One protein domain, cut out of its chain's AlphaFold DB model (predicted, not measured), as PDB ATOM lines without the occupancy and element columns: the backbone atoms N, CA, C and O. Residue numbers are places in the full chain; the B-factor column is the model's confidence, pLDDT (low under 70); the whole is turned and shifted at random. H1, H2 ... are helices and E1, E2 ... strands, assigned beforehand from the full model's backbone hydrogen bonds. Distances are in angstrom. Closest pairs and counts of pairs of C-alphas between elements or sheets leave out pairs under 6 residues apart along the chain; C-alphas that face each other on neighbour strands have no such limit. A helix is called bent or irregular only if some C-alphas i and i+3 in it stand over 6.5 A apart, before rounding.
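What this domain is: This is residues 230 to 324 of the 417 residues of an uncharacterized protein of Candidatus Methanomethylophilaceae archaeon (UniProt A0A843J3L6). A strongly twisted sheet of four strands has H3 crossing one face and H1 beside its strands on that face, with H2 between them in the chain and only grazing the sheet. Residues 230 to 254, with no named element, reach away from this body and add to its length. The printed part has 95 residues with four named strands, then three named helices; the sheet, E1 E2 E3 E4, is antiparallel, a meander, each strand the antiparallel neighbour of the one before. The class is mixed, helices and strands, and the whole is loose, radius of gyration of the C-alphas 15.8 A, spanning 45 by 29 by 24 A.

Where its parts are: E1, residues 255 to 262, begins at C-alpha 255 (53.912, 38.121, 123.723), spans 21.0 A and bends by 53 degrees at residue 259. E2, 265 to 272, spans 21.7 A; E3, 275 to 282, 22.3 A; E4, 285 to 291, 18.2 A. H1 is 292 to 298, 10.2 A; H2 is 303 to 309, 10.0 A. H3, 313 to 324, spans 17.1 A to C-alpha 324 (72.965, 24.163, 128.102); it is irregular, with C-alphas 314 and 317 7.8 A apart.

How they stand to each other: Hairpin E1 and E2 has N 257 and O 269 within hydrogen-bond range at 2.8 A; hairpin E2 and E3 has N 268 and O 279, 2.8 A; hairpin E3 and E4 has N 278 and O 290, 2.8 A. H3 is over E1 and, only just, E2, on which 3 of its C-alphas fall; its height over the sheet is 8.4 A, and it runs across the strands, at 85 degrees to E1 on the local plane. The closest C-alphas of E1 and H3, Trp 260 and Trp 319, are 6.4 A apart. H1, on the same face, is over none of the strands, at a height over the sheet of 7.7 A. H1 and H3 are apart. H2 is close to but not clearly touching H1, with C-alphas of Leu 296 and Phe 303 closest at 6.8 A, and stands about perpendicular to it, at 84 degrees. Every O i to N i+4 pair is within range in H1 and H2, 6 of 8 in H3.

The domain as a whole: The C-alphas farthest apart, Ser 236 and Gly 300, are 45.5 A apart. The printed part has no cut, and the links between named elements are tight. Mean pLDDT of the printed part is 73.5; residues 230 to 256, 272 to 275 and 311 are under 70.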
ATOM      1  N   TRP A 230      60.729  49.547 110.736       63.47
ATOM      2  CA  TRP A 230      60.251  50.784 110.112       63.47
ATOM      3  C   TRP A 230      59.436  51.633 111.090       63.47
ATOM      4  O   TRP A 230      58.926  51.154 112.102       63.47
ATOM      5  N   THR A 231      59.267  52.910 110.760       54.53
ATOM      6  CA  THR A 231      58.477  53.866 111.546       54.53
ATOM      7  C   THR A 231      57.140  54.143 110.860       54.53
ATOM      8  O   THR A 231      57.126  54.527 109.688       54.53
ATOM      9  N   SER A 232      56.017  53.971 111.570       48.78
ATOM     10  CA  SER A 232      54.671  54.310 111.071       48.78
ATOM     11  C   SER A 232      54.052  55.433 111.898       48.78
ATOM     12  O   SER A 232      53.938  55.328 113.118       48.78
ATOM     13  N   ALA A 233      53.602  56.494 111.230       42.81
ATOM     14  CA  ALA A 233      52.795  57.538 111.848       42.81
ATOM     15  C   ALA A 233      51.319  57.099 111.863       42.81
ATOM     16  O   ALA A 233      50.577  57.340 110.912       42.81
ATOM     17  N   GLY A 234      50.903  56.423 112.937       48.34
ATOM     18  CA  GLY A 234      49.504  56.066 113.199       48.34
ATOM     19  C   GLY A 234      49.088  54.635 112.831       48.34
ATOM     20  O   GLY A 234      49.792  53.903 112.130       48.34
ATOM     21  N   LEU A 235      47.905  54.256 113.334       43.31
ATOM     22  CA  LEU A 235      47.305  52.908 113.319       43.31
ATOM     23  C   LEU A 235      47.046  52.322 111.917       43.31
ATOM     24  O   LEU A 235      46.741  51.139 111.793       43.31
ATOM     25  N   SER A 236      47.159  53.114 110.849       43.41
ATOM     26  CA  SER A 236      46.631  52.756 109.526       43.41
ATOM     27  C   SER A 236      47.630  52.129 108.544       43.41
ATOM     28  O   SER A 236      47.224  51.779 107.437       43.41
ATOM     29  N   ARG A 237      48.905  51.903 108.903       49.62
ATOM     30  CA  ARG A 237      49.847  51.128 108.058       49.62
ATOM     31  C   ARG A 237      50.768  50.204 108.856       49.62
ATOM     32  O   ARG A 237      51.991  50.305 108.811       49.62
ATOM     33  N   ARG A 238      50.170  49.221 109.531       57.53
ATOM     34  CA  ARG A 238      50.879  48.083 110.136       57.53
ATOM     35  C   ARG A 238      51.084  46.937 109.142       57.53
ATOM     36  O   ARG A 238      50.789  45.802 109.467       57.53
ATOM     37  N   ILE A 239      51.545  47.195 107.923       56.59
ATOM     38  CA  ILE A 239      51.886  46.133 106.962       56.59
ATOM     39  C   ILE A 239      53.384  46.212 106.719       56.59
ATOM     40  O   ILE A 239      53.890  47.278 106.373       56.59
ATOM     41  N   CYS A 240      54.094  45.100 106.922       57.44
ATOM     42  CA  CYS A 240      55.528  45.049 106.684       57.44
ATOM     43  C   CYS A 240      55.823  45.422 105.223       57.44
ATOM     44  O   CYS A 240      55.351  44.718 104.323       57.44
ATOM     45  N   PRO A 241      56.634  46.463 104.962       50.94
ATOM     46  CA  PRO A 241      56.931  46.908 103.601       50.94
ATOM     47  C   PRO A 241      57.738  45.872 102.806       50.94
ATOM     48  O   PRO A 241      57.799  45.946 101.583       50.94
ATOM     49  N   THR A 242      58.349  44.899 103.488       48.66
ATOM     50  CA  THR A 242      59.178  43.859 102.871       48.66
ATOM     51  C   THR A 242      58.402  42.578 102.571       48.66
ATOM     52  O   THR A 242      58.603  41.985 101.518       48.66
ATOM     53  N   CYS A 243      57.538  42.116 103.481       49.31
ATOM     54  CA  CYS A 243      56.881  40.807 103.347       49.31
ATOM     55  C   CYS A 243      55.348  40.852 103.332       49.31
ATOM     56  O   CYS A 243      54.720  39.802 103.226       49.31
ATOM     57  N   GLY A 244      54.730  42.031 103.458       48.25
ATOM     58  CA  GLY A 244      53.273  42.193 103.400       48.25
ATOM     59  C   GLY A 244      52.502  41.648 104.609       48.25
ATOM     60  O   GLY A 244      51.277  41.691 104.618       48.25
ATOM     61  N   ILE A 245      53.192  41.142 105.635       53.94
ATOM     62  CA  ILE A 245      52.576  40.604 106.856       53.94
ATOM     63  C   ILE A 245      52.168  41.758 107.776       53.94
ATOM     64  O   ILE A 245      52.953  42.688 107.986       53.94
ATOM     65  N   LEU A 246      50.956  41.687 108.339       53.44
ATOM     66  CA  LEU A 246      50.475  42.670 109.305       53.44
ATOM     67  C   LEU A 246      51.367  42.656 110.560       53.44
ATOM     68  O   LEU A 246      51.527  41.622 111.209       53.44
ATOM     69  N   ALA A 247      51.950  43.797 110.915       50.19
ATOM     70  CA  ALA A 247      52.595  44.001 112.202       50.19
ATOM     71  C   ALA A 247      51.504  44.048 113.278       50.19
ATOM     72  O   ALA A 247      50.933  45.097 113.529       50.19
ATOM     73  N   SER A 248      51.161  42.890 113.847       45.03
ATOM     74  CA  SER A 248      50.302  42.706 115.030       45.03
ATOM     75  C   SER A 248      49.166  43.736 115.188       45.03
ATOM     76  O   SER A 248      49.331  44.750 115.876       45.03
ATOM     77  N   SER A 249      48.001  43.481 114.587       35.31
ATOM     78  CA  SER A 249      46.752  44.107 115.035       35.31
ATOM     79  C   SER A 249      46.162  43.301 116.197       35.31
ATOM     80  O   SER A 249      45.905  42.112 116.055       35.31
ATOM     81  N   GLU A 250      45.984  43.976 117.328       39.41
ATOM     82  CA  GLU A 250      44.836  43.899 118.250       39.41
ATOM     83  C   GLU A 250      44.313  42.581 118.842       39.41
ATOM     84  O   GLU A 250      43.379  42.658 119.627       39.41
ATOM     85  N   ASP A 251      44.967  41.435 118.676       34.25
ATOM     86  CA  ASP A 251      44.774  40.310 119.603       34.25
ATOM     87  C   ASP A 251      46.072  40.079 120.373       34.25
ATOM     88  O   ASP A 251      47.054  39.550 119.857       34.25
ATOM     89  N   GLY A 252      46.113  40.551 121.622       40.72
ATOM     90  CA  GLY A 252      47.284  40.550 122.504       40.72
ATOM     91  C   GLY A 252      47.776  39.171 122.967       40.72
ATOM     92  O   GLY A 252      48.203  39.051 124.116       40.72
ATOM     93  N   SER A 253      47.718  38.146 122.116       40.91
ATOM     94  CA  SER A 253      47.923  36.741 122.469       40.91
ATOM     95  C   SER A 253      49.335  36.206 122.224       40.91
ATOM     96  O   SER A 253      49.673  35.209 122.844       40.91
ATOM     97  N   GLU A 254      50.186  36.853 121.419       44.22
ATOM     98  CA  GLU A 254      51.575  36.407 121.191       44.22
ATOM     99  C   GLU A 254      52.583  37.420 121.759       44.22
ATOM    100  O   GLU A 254      53.098  38.301 121.071       44.22
ATOM    101  N   ARG A 255      52.870  37.313 123.063       55.66
ATOM    102  CA  ARG A 255      53.912  38.121 123.723       55.66
ATOM    103  C   ARG A 255      55.227  37.338 123.759       55.66
ATOM    104  O   ARG A 255      55.427  36.496 124.634       55.66
ATOM    105  N   LEU A 256      56.128  37.631 122.820       60.72
ATOM    106  CA  LEU A 256      57.507  37.128 122.807       60.72
ATOM    107  C   LEU A 256      58.369  37.942 123.784       60.72
ATOM    108  O   LEU A 256      58.471  39.160 123.667       60.72
ATOM    109  N   THR A 257      59.020  37.273 124.730       73.31
ATOM    110  CA  THR A 257      59.997  37.883 125.641       73.31
ATOM    111  C   THR A 257      61.338  37.176 125.517       73.31
ATOM    112  O   THR A 257      61.417  35.974 125.745       73.31
ATOM    113  N   VAL A 258      62.414  37.920 125.270       83.06
ATOM    114  CA  VAL A 258      63.779  37.381 125.357       83.06
ATOM    115  C   VAL A 258      64.202  37.323 126.827       83.06
ATOM    116  O   VAL A 258      64.274  38.350 127.501       83.06
ATOM    117  N   LEU A 259      64.459  36.123 127.343       85.38
ATOM    118  CA  LEU A 259      64.962  35.912 128.704       85.38
ATOM    119  C   LEU A 259      66.486  36.073 128.764       85.38
ATOM    120  O   LEU A 259      67.008  36.604 129.749       85.38
ATOM    121  N   TRP A 260      67.177  35.610 127.718       91.25
ATOM    122  CA  TRP A 260      68.636  35.579 127.616       91.25
ATOM    123  C   TRP A 260      69.106  35.343 126.169       91.25
ATOM    124  O   TRP A 260      68.419  34.678 125.396       91.25
ATOM    125  N   GLU A 261      70.295  35.845 125.822       90.12
ATOM    126  CA  GLU A 261      70.949  35.653 124.521       90.12
ATOM    127  C   GLU A 261      72.480  35.562 124.677       90.12
ATOM    128  O   GLU A 261      73.080  36.294 125.468       90.12
ATOM    129  N   ARG A 262      73.118  34.668 123.907       88.56
ATOM    130  CA  ARG A 262      74.580  34.558 123.755       88.56
ATOM    131  C   ARG A 262      74.928  34.044 122.359       88.56
ATOM    132  O   ARG A 262      74.746  32.865 122.059       88.56
ATOM    133  N   GLY A 263      75.501  34.912 121.528       88.06
ATOM    134  CA  GLY A 263      75.840  34.562 120.147       88.06
ATOM    135  C   GLY A 263      74.578  34.254 119.340       88.06
ATOM    136  O   GLY A 263      73.688  35.092 119.255       88.06
ATOM    137  N   SER A 264      74.489  33.056 118.762       87.44
ATOM    138  CA  SER A 264      73.286  32.596 118.059       87.44
ATOM    139  C   SER A 264      72.223  32.002 118.990       87.44
ATOM    140  O   SER A 264      71.073  31.862 118.574       87.44
ATOM    141  N   LEU A 265      72.568  31.672 120.241       91.06
ATOM    142  CA  LEU A 265      71.650  31.027 121.177       91.06
ATOM    143  C   LEU A 265      70.773  32.046 121.902       91.06
ATOM    144  O   LEU A 265      71.277  33.032 122.441       91.06
ATOM    145  N   ARG A 266      69.464  31.781 121.968       91.00
ATOM    146  CA  ARG A 266      68.492  32.644 122.661       91.00
ATOM    147  C   ARG A 266      67.456  31.837 123.424       91.00
ATOM    148  O   ARG A 266      66.889  30.893 122.880       91.00
ATOM    149  N   LEU A 267      67.164  32.255 124.651       90.88
ATOM    150  CA  LEU A 267      66.030  31.770 125.429       90.88
ATOM    151  C   LEU A 267      64.877  32.759 125.305       90.88
ATOM    152  O   LEU A 267      64.982  33.904 125.744       90.88
ATOM    153  N   ASN A 268      63.767  32.293 124.748       86.12
ATOM    154  CA  ASN A 268      62.571  33.085 124.520       86.12
ATOM    155  C   ASN A 268      61.404  32.510 125.310       86.12
ATOM    156  O   ASN A 268      61.053  31.347 125.151       86.12
ATOM    157  N   TYR A 269      60.761  33.335 126.118       85.25
ATOM    158  CA  TYR A 269      59.455  33.037 126.672       85.25
ATOM    159  C   TYR A 269      58.369  33.435 125.670       85.25
ATOM    160  O   TYR A 269      58.331  34.577 125.211       85.25
ATOM    161  N   ILE A 270      57.498  32.488 125.333       78.44
ATOM    162  CA  ILE A 270      56.323  32.698 124.490       78.44
ATOM    163  C   ILE A 270      55.102  32.316 125.314       78.44
ATOM    164  O   ILE A 270      55.036  31.216 125.860       78.44
ATOM    165  N   PHE A 271      54.144  33.233 125.391       70.31
ATOM    166  CA  PHE A 271      52.816  32.962 125.915       70.31
ATOM    167  C   PHE A 271      51.838  32.932 124.749       70.31
ATOM    168  O   PHE A 271      51.807  33.904 123.999       70.31
ATOM    169  N   LYS A 272      51.098  31.833 124.593       61.03
ATOM    170  CA  LYS A 272      50.062  31.656 123.571       61.03
ATOM    171  C   LYS A 272      48.983  30.717 124.109       61.03
ATOM    172  O   LYS A 272      49.308  29.765 124.814       61.03
ATOM    173  N   ASP A 273      47.715  31.017 123.831       58.19
ATOM    174  CA  ASP A 273      46.553  30.189 124.201       58.19
ATOM    175  C   ASP A 273      46.499  29.792 125.690       58.19
ATOM    176  O   ASP A 273      46.136  28.676 126.048       58.19
ATOM    177  N   GLY A 274      46.896  30.700 126.590       57.41
ATOM    178  CA  GLY A 274      46.875  30.413 128.026       57.41
ATOM    179  C   GLY A 274      48.022  29.526 128.511       57.41
ATOM    180  O   GLY A 274      47.949  29.036 129.636       57.41
ATOM    181  N   ILE A 275      49.080  29.339 127.709       65.19
ATOM    182  CA  ILE A 275      50.237  28.494 128.024       65.19
ATOM    183  C   ILE A 275      51.537  29.260 127.803       65.19
ATOM    184  O   ILE A 275      51.748  29.912 126.782       65.19
ATOM    185  N   GLY A 276      52.423  29.179 128.794       76.94
ATOM    186  CA  GLY A 276      53.763  29.742 128.737       76.94
ATOM    187  C   GLY A 276      54.800  28.665 128.436       76.94
ATOM    188  O   GLY A 276      54.906  27.699 129.189       76.94
ATOM    189  N   CYS A 277      55.605  28.863 127.397       85.19
ATOM    190  CA  CYS A 277      56.721  27.989 127.038       85.19
ATOM    191  C   CYS A 277      58.025  28.786 126.970       85.19
ATOM    192  O   CYS A 277      58.053  29.929 126.512       85.19
ATOM    193  N   VAL A 278      59.120  28.166 127.400       89.56
ATOM    194  CA  VAL A 278      60.481  28.670 127.210       89.56
ATOM    195  C   VAL A 278      61.100  27.913 126.044       89.56
ATOM    196  O   VAL A 278      61.263  26.698 126.094       89.56
ATOM    197  N   TYR A 279      61.436  28.632 124.984       90.50
ATOM    198  CA  TYR A 279      62.072  28.115 123.783       90.50
ATOM    199  C   TYR A 279      63.560  28.426 123.792       90.50
ATOM    200  O   TYR A 279      63.952  29.568 124.021       90.50
ATOM    201  N   LEU A 280      64.372  27.433 123.442       93.88
ATOM    202  CA  LEU A 280      65.761  27.636 123.062       93.88
ATOM    203  C   LEU A 280      65.856  27.712 121.538       93.88
ATOM    204  O   LEU A 280      65.459  26.783 120.832       93.88
ATOM    205  N   TRP A 281      66.412  28.808 121.043       90.38
ATOM    206  CA  TRP A 281      66.674  29.064 119.633       90.38
ATOM    207  C   TRP A 281      68.173  29.061 119.362       90.38
ATOM    208  O   TRP A 281      68.945  29.495 120.212       90.38
ATOM    209  N   ASP A 282      68.556  28.614 118.169       90.44
ATOM    210  CA  ASP A 282      69.888  28.780 117.589       90.44
ATOM    211  C   ASP A 282      69.728  29.480 116.234       90.44
ATOM    212  O   ASP A 282      69.266  28.896 115.248       90.44
ATOM    213  N   GLY A 283      69.991  30.786 116.217       86.12
ATOM    214  CA  GLY A 283      69.669  31.663 115.100       86.12
ATOM    215  C   GLY A 283      68.164  31.678 114.822       86.12
ATOM    216  O   GLY A 283      67.364  32.072 115.668       86.12
ATOM    217  N   SER A 284      67.772  31.248 113.622       79.81
ATOM    218  CA  SER A 284      66.372  31.146 113.185       79.81
ATOM    219  C   SER A 284      65.747  29.767 113.422       79.81
ATOM    220  O   SER A 284      64.604  29.532 113.028       79.81
ATOM    221  N   ARG A 285      66.481  28.833 114.041       81.56
ATOM    222  CA  ARG A 285      66.024  27.456 114.230       81.56
ATOM    223  C   ARG A 285      65.629  27.206 115.688       81.56
ATOM    224  O   ARG A 285      66.469  27.378 116.573       81.56
ATOM    225  N   PRO A 286      64.400  26.736 115.964       87.62
ATOM    226  CA  PRO A 286      64.046  26.290 117.303       87.62
ATOM    227  C   PRO A 286      64.772  24.973 117.604       87.62
ATOM    228  O   PRO A 286      64.679  24.000 116.848       87.62
ATOM    229  N   VAL A 287      65.521  24.950 118.704       91.38
ATOM    230  CA  VAL A 287      66.289  23.783 119.156       91.38
ATOM    231  C   VAL A 287      65.398  22.893 120.003       91.38
ATOM    232  O   VAL A 287      65.203  21.723 119.676       91.38
ATOM    233  N   THR A 288      64.825  23.446 121.068       92.50
ATOM    234  CA  THR A 288      63.915  22.744 121.976       92.50
ATOM    235  C   THR A 288      62.994  23.737 122.683       92.50
ATOM    236  O   THR A 288      63.200  24.951 122.600       92.50
ATOM    237  N   CYS A 289      61.991  23.237 123.389       89.75
ATOM    238  CA  CYS A 289      61.171  24.030 124.292       89.75
ATOM    239  C   CYS A 289      60.852  23.238 125.555       89.75
ATOM    240  O   CYS A 289      60.956  22.014 125.576       89.75
ATOM    241  N   ARG A 290      60.480  23.965 126.602       88.06
ATOM    242  CA  ARG A 290      59.966  23.420 127.854       88.06
ATOM    243  C   ARG A 290      58.785  24.254 128.310       88.06
ATOM    244  O   ARG A 290      58.771  25.471 128.090       88.06
ATOM    245  N   TYR A 291      57.823  23.637 128.982       85.06
ATOM    246  CA  TYR A 291      56.762  24.412 129.610       85.06
ATOM    247  C   TYR A 291      57.339  25.269 130.736       85.06
ATOM    248  O   TYR A 291      58.194  24.833 131.507       85.06
ATOM    249  N   LEU A 292      56.844  26.499 130.856       83.56
ATOM    250  CA  LEU A 292      57.294  27.446 131.871       83.56
ATOM    251  C   LEU A 292      57.202  26.845 133.276       83.56
ATOM    252  O   LEU A 292      58.108  27.037 134.077       83.56
ATOM    253  N   ASN A 293      56.124  26.120 133.581       77.38
ATOM    254  CA  ASN A 293      55.950  25.527 134.902       77.38
ATOM    255  C   ASN A 293      57.034  24.493 135.227       77.38
ATOM    256  O   ASN A 293      57.455  24.444 136.367       77.38
ATOM    257  N   GLU A 294      57.508  23.709 134.257       82.88
ATOM    258  CA  GLU A 294      58.570  22.726 134.511       82.88
ATOM    259  C   GLU A 294      59.874  23.433 134.865       82.88
ATOM    260  O   GLU A 294      60.557  23.057 135.806       82.88
ATOM    261  N   VAL A 295      60.176  24.524 134.157       86.06
ATOM    262  CA  VAL A 295      61.337  25.370 134.458       86.06
ATOM    263  C   VAL A 295      61.204  26.013 135.845       86.06
ATOM    264  O   VAL A 295      62.191  26.167 136.559       86.06
ATOM    265  N   LEU A 296      59.995  26.415 136.244       84.00
ATOM    266  CA  LEU A 296      59.744  26.970 137.576       84.00
ATOM    267  C   LEU A 296      59.895  25.909 138.674       84.00
ATOM    268  O   LEU A 296      60.559  26.182 139.675       84.00
ATOM    269  N   ASP A 297      59.326  24.721 138.468       80.19
ATOM    270  CA  ASP A 297      59.329  23.612 139.423       80.19
ATOM    271  C   ASP A 297      60.752  23.060 139.629       80.19
ATOM    272  O   ASP A 297      61.222  23.011 140.767       80.19
ATOM    273  N   ASP A 298      61.483  22.766 138.546       83.19
ATOM    274  CA  ASP A 298      62.859  22.229 138.581       83.19
ATOM    275  C   ASP A 298      63.841  23.130 139.339       83.19
ATOM    276  O   ASP A 298      64.846  22.677 139.887       83.19
ATOM    277  N   HIS A 299      63.561  24.432 139.364       84.38
ATOM    278  CA  HIS A 299      64.416  25.426 139.997       84.38
ATOM    279  C   HIS A 299      63.810  26.033 141.268       84.38
ATOM    280  O   HIS A 299      64.386  26.975 141.822       84.38
ATOM    281  N   GLY A 300      62.662  25.530 141.739       83.25
ATOM    282  CA  GLY A 300      61.983  26.029 142.939       83.25
ATOM    283  C   GLY A 300      61.662  27.526 142.876       83.25
ATOM    284  O   GLY A 300      61.738  28.237 143.882       83.25
ATOM    285  N   MET A 301      61.364  28.042 141.683       84.81
ATOM    286  CA  MET A 301      61.159  29.465 141.437       84.81
ATOM    287  C   MET A 301      59.690  29.804 141.225       84.81
ATOM    288  O   MET A 301      58.917  29.047 140.657       84.81
ATOM    289  N   LYS A 302      59.314  31.025 141.612       82.06
ATOM    290  CA  LYS A 302      58.028  31.617 141.226       82.06
ATOM    291  C   LYS A 302      58.171  32.389 139.924       82.06
ATOM    292  O   LYS A 302      59.240  32.945 139.653       82.06
ATOM    293  N   PHE A 303      57.081  32.507 139.171       78.75
ATOM    294  CA  PHE A 303      57.057  33.254 137.914       78.75
ATOM    295  C   PHE A 303      57.608  34.678 138.069       78.75
ATOM    296  O   PHE A 303      58.483  35.088 137.312       78.75
ATOM    297  N   GLU A 304      57.213  35.405 139.117       75.44
ATOM    298  CA  GLU A 304      57.691  36.770 139.375       75.44
ATOM    299  C   GLU A 304      59.212  36.837 139.570       75.44
ATOM    300  O   GLU A 304      59.840  37.853 139.273       75.44
ATOM    301  N   THR A 305      59.815  35.762 140.083       80.19
ATOM    302  CA  THR A 305      61.269  35.665 140.257       80.19
ATOM    303  C   THR A 305      61.946  35.452 138.913       80.19
ATOM    304  O   THR A 305      62.907  36.154 138.614       80.19
ATOM    305  N   LEU A 306      61.416  34.553 138.081       80.88
ATOM    306  CA  LEU A 306      61.917  34.301 136.728       80.88
ATOM    307  C   LEU A 306      61.922  35.589 135.893       80.88
ATOM    308  O   LEU A 306      62.932  35.964 135.305       80.88
ATOM    309  N   ILE A 307      60.820  36.329 135.967       75.00
ATOM    310  CA  ILE A 307      60.640  37.637 135.343       75.00
ATOM    311  C   ILE A 307      61.668  38.672 135.821       75.00
ATOM    312  O   ILE A 307      62.256  39.380 135.007       75.00
ATOM    313  N   LYS A 308      61.935  38.754 137.130       74.44
ATOM    314  CA  LYS A 308      62.954  39.669 137.678       74.44
ATOM    315  C   LYS A 308      64.373  39.329 137.218       74.44
ATOM    316  O   LYS A 308      65.219  40.222 137.196       74.44
ATOM    317  N   ARG A 309      64.633  38.056 136.902       80.31
ATOM    318  CA  ARG A 309      65.933  37.554 136.437       80.31
ATOM    319  C   ARG A 309      66.137  37.726 134.930       80.31
ATOM    320  O   ARG A 309      67.285  37.697 134.490       80.31
ATOM    321  N   ALA A 310      65.065  37.897 134.155       77.62
ATOM    322  CA  ALA A 310      65.135  38.074 132.706       77.62
ATOM    323  C   ALA A 310      65.961  39.321 132.347       77.62
ATOM    324  O   ALA A 310      65.756  40.390 132.925       77.62
ATOM    325  N   GLY A 311      66.930  39.169 131.440       67.81
ATOM    326  CA  GLY A 311      67.825  40.255 131.019       67.81
ATOM    327  C   GLY A 311      68.778  40.792 132.100       67.81
ATOM    328  O   GLY A 311      69.488  41.763 131.855       67.81
ATOM    329  N   SER A 312      68.814  40.192 133.296       77.75
ATOM    330  CA  SER A 312      69.726  40.601 134.369       77.75
ATOM    331  C   SER A 312      71.070  39.892 134.243       77.75
ATOM    332  O   SER A 312      71.148  38.663 134.328       77.75
ATOM    333  N   GLU A 313      72.146  40.667 134.125       76.88
ATOM    334  CA  GLU A 313      73.511  40.143 134.037       76.88
ATOM    335  C   GLU A 313      73.923  39.353 135.289       76.88
ATOM    336  O   GLU A 313      74.608  38.334 135.190       76.88
ATOM    337  N   ALA A 314      73.388  39.720 136.459       80.50
ATOM    338  CA  ALA A 314      73.604  38.997 137.715       80.50
ATOM    339  C   ALA A 314      73.094  37.542 137.676       80.50
ATOM    340  O   ALA A 314      73.523  36.705 138.468       80.50
ATOM    341  N   HIS A 315      72.189  37.225 136.746       85.06
ATOM    342  CA  HIS A 315      71.614  35.894 136.568       85.06
ATOM    343  C   HIS A 315      72.044  35.226 135.261       85.06
ATOM    344  O   HIS A 315      71.510  34.180 134.902       85.06
ATOM    345  N   ARG A 316      73.051  35.774 134.570       86.00
ATOM    346  CA  ARG A 316      73.556  35.230 133.304       86.00
ATOM    347  C   ARG A 316      73.968  33.760 133.405       86.00
ATOM    348  O   ARG A 316      73.574  32.973 132.556       86.00
ATOM    349  N   ARG A 317      74.690  33.379 134.466       88.00
ATOM    350  CA  ARG A 317      75.121  31.983 134.689       88.00
ATOM    351  C   ARG A 317      73.949  31.011 134.821       88.00
ATOM    352  O   ARG A 317      74.047  29.877 134.373       88.00
ATOM    353  N   PHE A 318      72.845  31.452 135.425       91.50
ATOM    354  CA  PHE A 318      71.636  30.639 135.539       91.50
ATOM    355  C   PHE A 318      71.024  30.379 134.157       91.50
ATOM    356  O   PHE A 318      70.712  29.241 133.825       91.50
ATOM    357  N   TRP A 319      70.899  31.426 133.338       92.00
ATOM    358  CA  TRP A 319      70.347  31.300 131.991       92.00
ATOM    359  C   TRP A 319      71.241  30.490 131.051       92.00
ATOM    360  O   TRP A 319      70.727  29.710 130.257       92.00
ATOM    361  N   GLU A 320      72.562  30.629 131.177       92.69
ATOM    362  CA  GLU A 320      73.538  29.800 130.461       92.69
ATOM    363  C   GLU A 320      73.380  28.319 130.817       92.69
ATOM    364  O   GLU A 320      73.240  27.496 129.916       92.69
ATOM    365  N   ALA A 321      73.299  27.989 132.110       92.88
ATOM    366  CA  ALA A 321      73.088  26.616 132.559       92.88
ATOM    367  C   ALA A 321      71.749  26.037 132.068       92.88
ATOM    368  O   ALA A 321      71.705  24.899 131.609       92.88
ATOM    369  N   LEU A 322      70.664  26.824 132.106       93.75
ATOM    370  CA  LEU A 322      69.361  26.402 131.579       93.75
ATOM    371  C   LEU A 322      69.412  26.162 130.062       93.75
ATOM    372  O   LEU A 322      68.864  25.175 129.577       93.75
ATOM    373  N   ALA A 323      70.071  27.045 129.306       94.12
ATOM    374  CA  ALA A 323      70.233  26.883 127.865       94.12
ATOM    375  C   ALA A 323      71.061  25.634 127.521       94.12
ATOM    376  O   ALA A 323      70.721  24.924 126.577       94.12
ATOM    377  N   GLU A 324      72.118  25.349 128.282       93.75
ATOM    378  CA  GLU A 324      72.965  24.163 128.102       93.75
ATOM    379  C   GLU A 324      72.217  22.864 128.444       93.75
ATOM    380  O   GLU A 324      72.257  21.921 127.650       93.75
TER     381      GLU A 324